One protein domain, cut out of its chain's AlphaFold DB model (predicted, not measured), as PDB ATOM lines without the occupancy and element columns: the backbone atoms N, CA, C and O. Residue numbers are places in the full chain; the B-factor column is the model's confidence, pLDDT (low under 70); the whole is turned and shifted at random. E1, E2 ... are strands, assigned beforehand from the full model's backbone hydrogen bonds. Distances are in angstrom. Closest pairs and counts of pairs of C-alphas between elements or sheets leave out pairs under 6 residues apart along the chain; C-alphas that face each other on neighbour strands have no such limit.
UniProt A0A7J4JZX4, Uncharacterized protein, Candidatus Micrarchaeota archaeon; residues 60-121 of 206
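AT A GLANCE: This is residues 60 to 121 of the 206 residues of an uncharacterized protein of Candidatus Micrarchaeota archaeon (UniProt A0A7J4JZX4). With little regular structure, the chain winds in stacked turns, a small solenoid: E1, E2 and E4 form one wall, E3 and E5 another side, and E6 lies at one end of the stack. The printed part has 62 residues, no named helix and six named strands, E1 to E6 in chain order, holding 24 residues; the class is all strand. Sheets E1, E2, E4 and E3, E5 are parallel. It is compact, with radius of gyration of the C-alphas 9.7 A and spans 25 by 18 by 14 A.

IN THESE COORDINATES: E1 is residues 65 to 68, 9.4 A, from C-alpha 65 at (378.529, 342.576, 386.027); E2 is 77 to 80, 9.5 A; E4 is 89 to 92, 9.7 A. E3 is 83 to 85, 5.8 A; E5 is 94 to 97, 7.2 A. E6 is 115 to 119, 10.1 A, ending at C-alpha 119 (368.719, 356.702, 366.711).

HOW THE PARTS SIT: E1 and E2 are parallel at 2 degrees, with N 68 and O 79 2.9 A apart, within hydrogen-bond range. E2 and E4 are parallel at 1 degree, N 80 and O 91 at 2.9 A. E3 and E5 are parallel at 29 degrees, N 96 and O 83 at 2.7 A. E6 pairs with no named strand.

THE WHOLE: The C-alphas of Gly 62 and Lys 117, the farthest apart, are 27.3 A apart. The printed part has no cut. The link E5 to E6 is long. Of the printed part, 11 residues are under pLDDT 70, among them 102 to 104.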
ATOM      1  N   ALA A  60     372.890 349.382 389.844       91.19
ATOM      2  CA  ALA A  60     372.950 348.143 389.077       91.19
ATOM      3  C   ALA A  60     372.189 347.041 389.823       91.19
ATOM      4  O   ALA A  60     372.490 346.736 390.974       91.19
ATOM      5  N   LEU A  61     371.176 346.473 389.169       90.94
ATOM      6  CA  LEU A  61     370.224 345.526 389.744       90.94
ATOM      7  C   LEU A  61     370.304 344.164 389.042       90.94
ATOM      8  O   LEU A  61     370.765 344.054 387.899       90.94
ATOM      9  N   GLY A  62     369.813 343.127 389.721       91.75
ATOM     10  CA  GLY A  62     369.822 341.756 389.210       91.75
ATOM     11  C   GLY A  62     371.239 341.224 388.975       91.75
ATOM     12  O   GLY A  62     372.190 341.611 389.652       91.75
ATOM     13  N   ASN A  63     371.392 340.342 387.992       93.31
ATOM     14  CA  ASN A  63     372.663 339.735 387.603       93.31
ATOM     15  C   ASN A  63     373.485 340.673 386.694       93.31
ATOM     16  O   ASN A  63     373.707 340.395 385.512       93.31
ATOM     17  N   SER A  64     373.888 341.825 387.235       93.75
ATOM     18  CA  SER A  64     374.704 342.818 386.526       93.75
ATOM     19  C   SER A  64     376.196 342.674 386.854       93.75
ATOM     20  O   SER A  64     376.565 342.484 388.009       93.75
ATOM     21  N   SER A  65     377.078 342.770 385.850       93.69
ATOM     22  CA  SER A  65     378.529 342.576 386.027       93.69
ATOM     23  C   SER A  65     379.371 343.411 385.057       93.69
ATOM     24  O   SER A  65     378.899 343.799 383.991       93.69
ATOM     25  N   ASN A  66     380.650 343.648 385.377       93.81
ATOM     26  CA  ASN A  66     381.588 344.354 384.487       93.81
ATOM     27  C   ASN A  66     381.022 345.716 384.020       93.81
ATOM     28  O   ASN A  66     380.843 345.969 382.826       93.81
ATOM     29  N   VAL A  67     380.668 346.555 384.998       92.38
ATOM     30  CA  VAL A  67     380.008 347.857 384.832       92.38
ATOM     31  C   VAL A  67     381.006 348.984 385.104       92.38
ATOM     32  O   VAL A  67     381.778 348.911 386.057       92.38
ATOM     33  N   THR A  68     380.994 350.046 384.295       91.12
ATOM     34  CA  THR A  68     381.856 351.227 384.489       91.12
ATOM     35  C   THR A  68     381.167 352.497 383.981       91.12
ATOM     36  O   THR A  68     380.587 352.494 382.890       91.12
ATOM     37  N   LEU A  69     381.223 353.590 384.757       90.88
ATOM     38  CA  LEU A  69     380.618 354.897 384.431       90.88
ATOM     39  C   LEU A  69     379.151 354.818 383.948       90.88
ATOM     40  O   LEU A  69     378.764 355.527 383.021       90.88
ATOM     41  N   SER A  70     378.346 353.914 384.510       91.81
ATOM     42  CA  SER A  70     377.015 353.571 383.982       91.81
ATOM     43  C   SER A  70     375.966 353.457 385.090       91.81
ATOM     44  O   SER A  70     376.295 353.044 386.196       91.81
ATOM     45  N   ASN A  71     374.706 353.809 384.806       91.38
ATOM     46  CA  ASN A  71     373.645 353.943 385.817       91.38
ATOM     47  C   ASN A  71     372.291 353.363 385.355       91.38
ATOM     48  O   ASN A  71     371.998 353.339 384.160       91.38
ATOM     49  N   ARG A  72     371.445 352.963 386.316       92.31
ATOM     50  CA  ARG A  72     370.104 352.368 386.143       92.31
ATOM     51  C   ARG A  72     370.128 351.087 385.300       92.31
ATOM     52  O   ARG A  72     369.459 350.983 384.279       92.31
ATOM     53  N   LEU A  73     370.931 350.117 385.727       94.19
ATOM     54  CA  LEU A  73     371.143 348.854 385.023       94.19
ATOM     55  C   LEU A  73     370.314 347.716 385.631       94.19
ATOM     56  O   LEU A  73     370.128 347.671 386.845       94.19
ATOM     57  N   ILE A  74     369.862 346.775 384.802       95.12
ATOM     58  CA  ILE A  74     369.178 345.539 385.220       95.12
ATOM     59  C   ILE A  74     369.764 344.367 384.422       95.12
ATOM     60  O   ILE A  74     369.820 344.455 383.196       95.12
ATOM     61  N   ASP A  75     370.188 343.285 385.084       95.06
ATOM     62  CA  ASP A  75     370.625 342.013 384.468       95.06
ATOM     63  C   ASP A  75     371.585 342.172 383.262       95.06
ATOM     64  O   ASP A  75     371.419 341.533 382.219       95.06
ATOM     65  N   SER A  76     372.555 343.089 383.356       95.00
ATOM     66  CA  SER A  76     373.364 343.534 382.207       95.00
ATOM     67  C   SER A  76     374.870 343.397 382.438       95.00
ATOM     68  O   SER A  76     375.369 343.657 383.530       95.00
ATOM     69  N   SER A  77     375.620 342.983 381.411       95.19
ATOM     70  CA  SER A  77     377.056 342.679 381.530       95.19
ATOM     71  C   SER A  77     377.937 343.310 380.448       95.19
ATOM     72  O   SER A  77     377.581 343.316 379.271       95.19
ATOM     73  N   PHE A  78     379.130 343.771 380.843       95.62
ATOM     74  CA  PHE A  78     380.084 344.514 379.998       95.62
ATOM     75  C   PHE A  78     379.495 345.848 379.512       95.62
ATOM     76  O   PHE A  78     379.199 346.019 378.327       95.62
ATOM     77  N   ILE A  79     379.280 346.772 380.455       95.06
ATOM     78  CA  ILE A  79     378.535 348.025 380.260       95.06
ATOM     79  C   ILE A  79     379.432 349.237 380.558       95.06
ATOM     80  O   ILE A  79     379.929 349.380 381.676       95.06
ATOM     81  N   TYR A  80     379.617 350.121 379.575       94.50
ATOM     82  CA  TYR A  80     380.502 351.289 379.655       94.50
ATOM     83  C   TYR A  80     379.790 352.593 379.266       94.50
ATOM     84  O   TYR A  80     379.148 352.658 378.213       94.50
ATOM     85  N   LYS A  81     379.935 353.654 380.077       93.56
ATOM     86  CA  LYS A  81     379.378 355.004 379.824       93.56
ATOM     87  C   LYS A  81     377.928 354.985 379.313       93.56
ATOM     88  O   LYS A  81     377.631 355.562 378.269       93.56
ATOM     89  N   SER A  82     377.049 354.251 379.996       93.56
ATOM     90  CA  SER A  82     375.679 353.990 379.536       93.56
ATOM     91  C   SER A  82     374.623 354.191 380.634       93.56
ATOM     92  O   SER A  82     374.879 353.989 381.818       93.56
ATOM     93  N   HIS A  83     373.415 354.582 380.240       92.50
ATOM     94  CA  HIS A  83     372.276 354.855 381.117       92.50
ATOM     95  C   HIS A  83     371.113 353.906 380.795       92.50
ATOM     96  O   HIS A  83     370.890 353.592 379.632       92.50
ATOM     97  N   GLU A  84     370.361 353.470 381.805       93.00
ATOM     98  CA  GLU A  84     369.077 352.756 381.672       93.00
ATOM     99  C   GLU A  84     369.134 351.412 380.902       93.00
ATOM    100  O   GLU A  84     368.233 351.041 380.151       93.00
ATOM    101  N   VAL A  85     370.224 350.656 381.055       94.00
ATOM    102  CA  VAL A  85     370.462 349.414 380.294       94.00
ATOM    103  C   VAL A  85     369.855 348.195 380.994       94.00
ATOM    104  O   VAL A  85     370.213 347.863 382.119       94.00
ATOM    105  N   CYS A  86     368.980 347.474 380.303       93.75
ATOM    106  CA  CYS A  86     368.314 346.275 380.804       93.75
ATOM    107  C   CYS A  86     368.716 345.031 379.994       93.75
ATOM    108  O   CYS A  86     368.834 345.101 378.772       93.75
ATOM    109  N   TYR A  87     368.857 343.880 380.655       94.19
ATOM    110  CA  TYR A  87     368.984 342.542 380.062       94.19
ATOM    111  C   TYR A  87     369.979 342.420 378.881       94.19
ATOM    112  O   TYR A  87     369.691 341.752 377.886       94.19
ATOM    113  N   SER A  88     371.117 343.118 378.922       93.62
ATOM    114  CA  SER A  88     371.964 343.346 377.738       93.62
ATOM    115  C   SER A  88     373.432 342.986 377.939       93.62
ATOM    116  O   SER A  88     373.965 343.064 379.047       93.62
ATOM    117  N   LYS A  89     374.119 342.642 376.843       93.19
ATOM    118  CA  LYS A  89     375.565 342.385 376.817       93.19
ATOM    119  C   LYS A  89     376.295 343.326 375.860       93.19
ATOM    120  O   LYS A  89     375.757 343.687 374.813       93.19
ATOM    121  N   TYR A  90     377.532 343.674 376.226       94.44
ATOM    122  CA  TYR A  90     378.487 344.461 375.433       94.44
ATOM    123  C   TYR A  90     377.935 345.826 374.976       94.44
ATOM    124  O   TYR A  90     377.674 346.051 373.796       94.44
ATOM    125  N   VAL A  91     377.744 346.742 375.924       95.00
ATOM    126  CA  VAL A  91     377.049 348.022 375.718       95.00
ATOM    127  C   VAL A  91     378.007 349.183 375.989       95.00
ATOM    128  O   VAL A  91     378.629 349.240 377.048       95.00
ATOM    129  N   ALA A  92     378.122 350.124 375.048       94.50
ATOM    130  CA  ALA A  92     378.999 351.288 375.164       94.50
ATOM    131  C   ALA A  92     378.326 352.568 374.645       94.50
ATOM    132  O   ALA A  92     377.781 352.573 373.539       94.50
ATOM    133  N   TYR A  93     378.433 353.665 375.404       93.06
ATOM    134  CA  TYR A  93     377.899 354.989 375.040       93.06
ATOM    135  C   TYR A  93     376.386 354.982 374.729       93.06
ATOM    136  O   TYR A  93     375.948 355.615 373.768       93.06
ATOM    137  N   ALA A  94     375.589 354.218 375.481       92.81
ATOM    138  CA  ALA A  94     374.175 353.987 375.187       92.81
ATOM    139  C   ALA A  94     373.236 354.585 376.243       92.81
ATOM    140  O   ALA A  94     373.430 354.390 377.439       92.81
ATOM    141  N   HIS A  95     372.172 355.243 375.802       90.94
ATOM    142  CA  HIS A  95     371.043 355.656 376.618       90.94
ATOM    143  C   HIS A  95     369.837 354.759 376.312       90.94
ATOM    144  O   HIS A  95     369.202 354.887 375.268       90.94
ATOM    145  N   PHE A  96     369.523 353.887 377.270       82.94
ATOM    146  CA  PHE A  96     368.454 352.890 377.278       82.94
ATOM    147  C   PHE A  96     368.670 351.797 376.200       82.94
ATOM    148  O   PHE A  96     368.957 352.070 375.034       82.94
ATOM    149  N   THR A  97     368.627 350.510 376.570       73.94
ATOM    150  CA  THR A  97     368.765 349.335 375.662       73.94
ATOM    151  C   THR A  97     368.245 348.076 376.374       73.94
ATOM    152  O   THR A  97     368.365 348.010 377.596       73.94
ATOM    153  N   ARG A  98     367.607 347.124 375.665       73.25
ATOM    154  CA  ARG A  98     366.789 346.048 376.283       73.25
ATOM    155  C   ARG A  98     366.401 344.901 375.320       73.25
ATOM    156  O   ARG A  98     365.212 344.737 375.120       73.25
ATOM    157  N   PHE A  99     367.277 344.289 374.515       66.25
ATOM    158  CA  PHE A  99     368.193 343.189 374.865       66.25
ATOM    159  C   PHE A  99     369.362 343.137 373.838       66.25
ATOM    160  O   PHE A  99     369.152 342.794 372.677       66.25
ATOM    161  N   SER A 100     370.600 343.471 374.229       68.31
ATOM    162  CA  SER A 100     371.732 343.677 373.286       68.31
ATOM    163  C   SER A 100     372.781 342.558 373.203       68.31
ATOM    164  O   SER A 100     373.136 341.959 374.221       68.31
ATOM    165  N   GLU A 101     373.406 342.430 372.021       74.56
ATOM    166  CA  GLU A 101     374.766 341.896 371.840       74.56
ATOM    167  C   GLU A 101     375.644 342.795 370.913       74.56
ATOM    168  O   GLU A 101     376.174 342.325 369.904       74.56
ATOM    169  N   ARG A 102     375.861 344.073 371.314       66.19
ATOM    170  CA  ARG A 102     376.620 345.186 370.651       66.19
ATOM    171  C   ARG A 102     375.785 345.942 369.596       66.19
ATOM    172  O   ARG A 102     375.625 345.451 368.493       66.19
ATOM    173  N   VAL A 103     375.216 347.140 369.742       59.62
ATOM    174  CA  VAL A 103     375.489 348.348 370.547       59.62
ATOM    175  C   VAL A 103     376.858 349.007 370.369       59.62
ATOM    176  O   VAL A 103     377.892 348.407 370.647       59.62
ATOM    177  N   PHE A 104     376.801 350.306 370.055       65.38
ATOM    178  CA  PHE A 104     377.775 351.365 370.328       65.38
ATOM    179  C   PHE A 104     377.126 352.718 369.983       65.38
ATOM    180  O   PHE A 104     376.682 352.900 368.854       65.38
ATOM    181  N   GLY A 105     377.092 353.677 370.918       73.25
ATOM    182  CA  GLY A 105     376.597 355.043 370.673       73.25
ATOM    183  C   GLY A 105     375.105 355.104 370.334       73.25
ATOM    184  O   GLY A 105     374.732 355.143 369.163       73.25
ATOM    185  N   SER A 106     374.261 355.116 371.364       67.31
ATOM    186  CA  SER A 106     372.820 354.891 371.225       67.31
ATOM    187  C   SER A 106     371.999 355.875 372.052       67.31
ATOM    188  O   SER A 106     372.309 356.141 373.206       67.31
ATOM    189  N   THR A 107     370.903 356.347 371.481       72.75
ATOM    190  CA  THR A 107     369.592 356.396 372.151       72.75
ATOM    191  C   THR A 107     368.697 355.743 371.104       72.75
ATOM    192  O   THR A 107     368.688 356.215 369.977       72.75
ATOM    193  N   PHE A 108     368.068 354.583 371.217       72.31
ATOM    194  CA  PHE A 108     367.873 353.500 372.187       72.31
ATOM    195  C   PHE A 108     367.662 352.253 371.270       72.31
ATOM    196  O   PHE A 108     367.622 352.370 370.037       72.31
ATOM    197  N   VAL A 109     367.489 351.052 371.822       73.06
ATOM    198  CA  VAL A 109     366.280 350.189 371.653       73.06
ATOM    199  C   VAL A 109     366.609 348.705 371.883       73.06
ATOM    200  O   VAL A 109     367.743 348.257 371.790       73.06
ATOM    201  N   SER A 110     365.567 347.966 372.268       72.81
ATOM    202  CA  SER A 110     365.469 346.516 372.477       72.81
ATOM    203  C   SER A 110     366.118 345.633 371.395       72.81
ATOM    204  O   SER A 110     366.750 344.627 371.700       72.81
ATOM    205  N   LYS A 111     366.032 346.092 370.149       51.47
ATOM    206  CA  LYS A 111     366.620 345.558 368.921       51.47
ATOM    207  C   LYS A 111     368.131 345.316 369.018       51.47
ATOM    208  O   LYS A 111     368.899 346.266 369.141       51.47
ATOM    209  N   THR A 112     368.570 344.081 368.769       64.19
ATOM    210  CA  THR A 112     369.968 343.771 368.412       64.19
ATOM    211  C   THR A 112     369.971 342.862 367.177       64.19
ATOM    212  O   THR A 112     369.247 341.873 367.149       64.19
ATOM    213  N   LYS A 113     370.601 343.163 366.038       64.00
ATOM    214  CA  LYS A 113     371.683 344.080 365.615       64.00
ATOM    215  C   LYS A 113     373.091 343.679 366.005       64.00
ATOM    216  O   LYS A 113     373.336 343.299 367.141       64.00
ATOM    217  N   PHE A 114     373.997 343.984 365.076       75.94
ATOM    218  CA  PHE A 114     375.208 344.730 365.409       75.94
ATOM    219  C   PHE A 114     374.965 346.203 365.019       75.94
ATOM    220  O   PHE A 114     374.442 346.428 363.923       75.94
ATOM    221  N   CYS A 115     375.204 347.168 365.923       71.75
ATOM    222  CA  CYS A 115     374.642 348.533 365.816       71.75
ATOM    223  C   CYS A 115     375.623 349.649 366.217       71.75
ATOM    224  O   CYS A 115     375.979 349.727 367.390       71.75
ATOM    225  N   ILE A 116     376.026 350.497 365.258       79.94
ATOM    226  CA  ILE A 116     377.050 351.562 365.354       79.94
ATOM    227  C   ILE A 116     376.677 352.688 364.352       79.94
ATOM    228  O   ILE A 116     376.483 352.359 363.181       79.94
ATOM    229  N   LYS A 117     376.615 353.986 364.698       71.62
ATOM    230  CA  LYS A 117     375.914 354.602 365.858       71.62
ATOM    231  C   LYS A 117     374.454 354.927 365.472       71.62
ATOM    232  O   LYS A 117     374.140 354.994 364.286       71.62
ATOM    233  N   ASN A 118     373.529 355.084 366.432       73.31
ATOM    234  CA  ASN A 118     372.089 354.995 366.113       73.31
ATOM    235  C   ASN A 118     371.107 355.919 366.865       73.31
ATOM    236  O   ASN A 118     371.255 356.180 368.058       73.31
ATOM    237  N   TYR A 119     370.006 356.242 366.165       74.69
ATOM    238  CA  TYR A 119     368.719 356.702 366.711       74.69
ATOM    239  C   TYR A 119     367.548 356.231 365.808       74.69
ATOM    240  O   TYR A 119     367.472 356.614 364.639       74.69
ATOM    241  N   GLU A 120     366.570 355.401 366.201       68.94
ATOM    242  CA  GLU A 120     366.232 354.723 367.470       68.94
ATOM    243  C   GLU A 120     365.113 353.695 367.130       68.94
ATOM    244  O   GLU A 120     364.015 354.138 366.801       68.94
ATOM    245  N   THR A 121     365.334 352.361 367.046       63.75
ATOM    246  CA  THR A 121     364.346 351.455 366.362       63.75
ATOM    247  C   THR A 121     364.256 349.981 366.784       63.75
ATOM    248  O   THR A 121     365.176 349.471 367.402       63.75
TER     249      THR A 121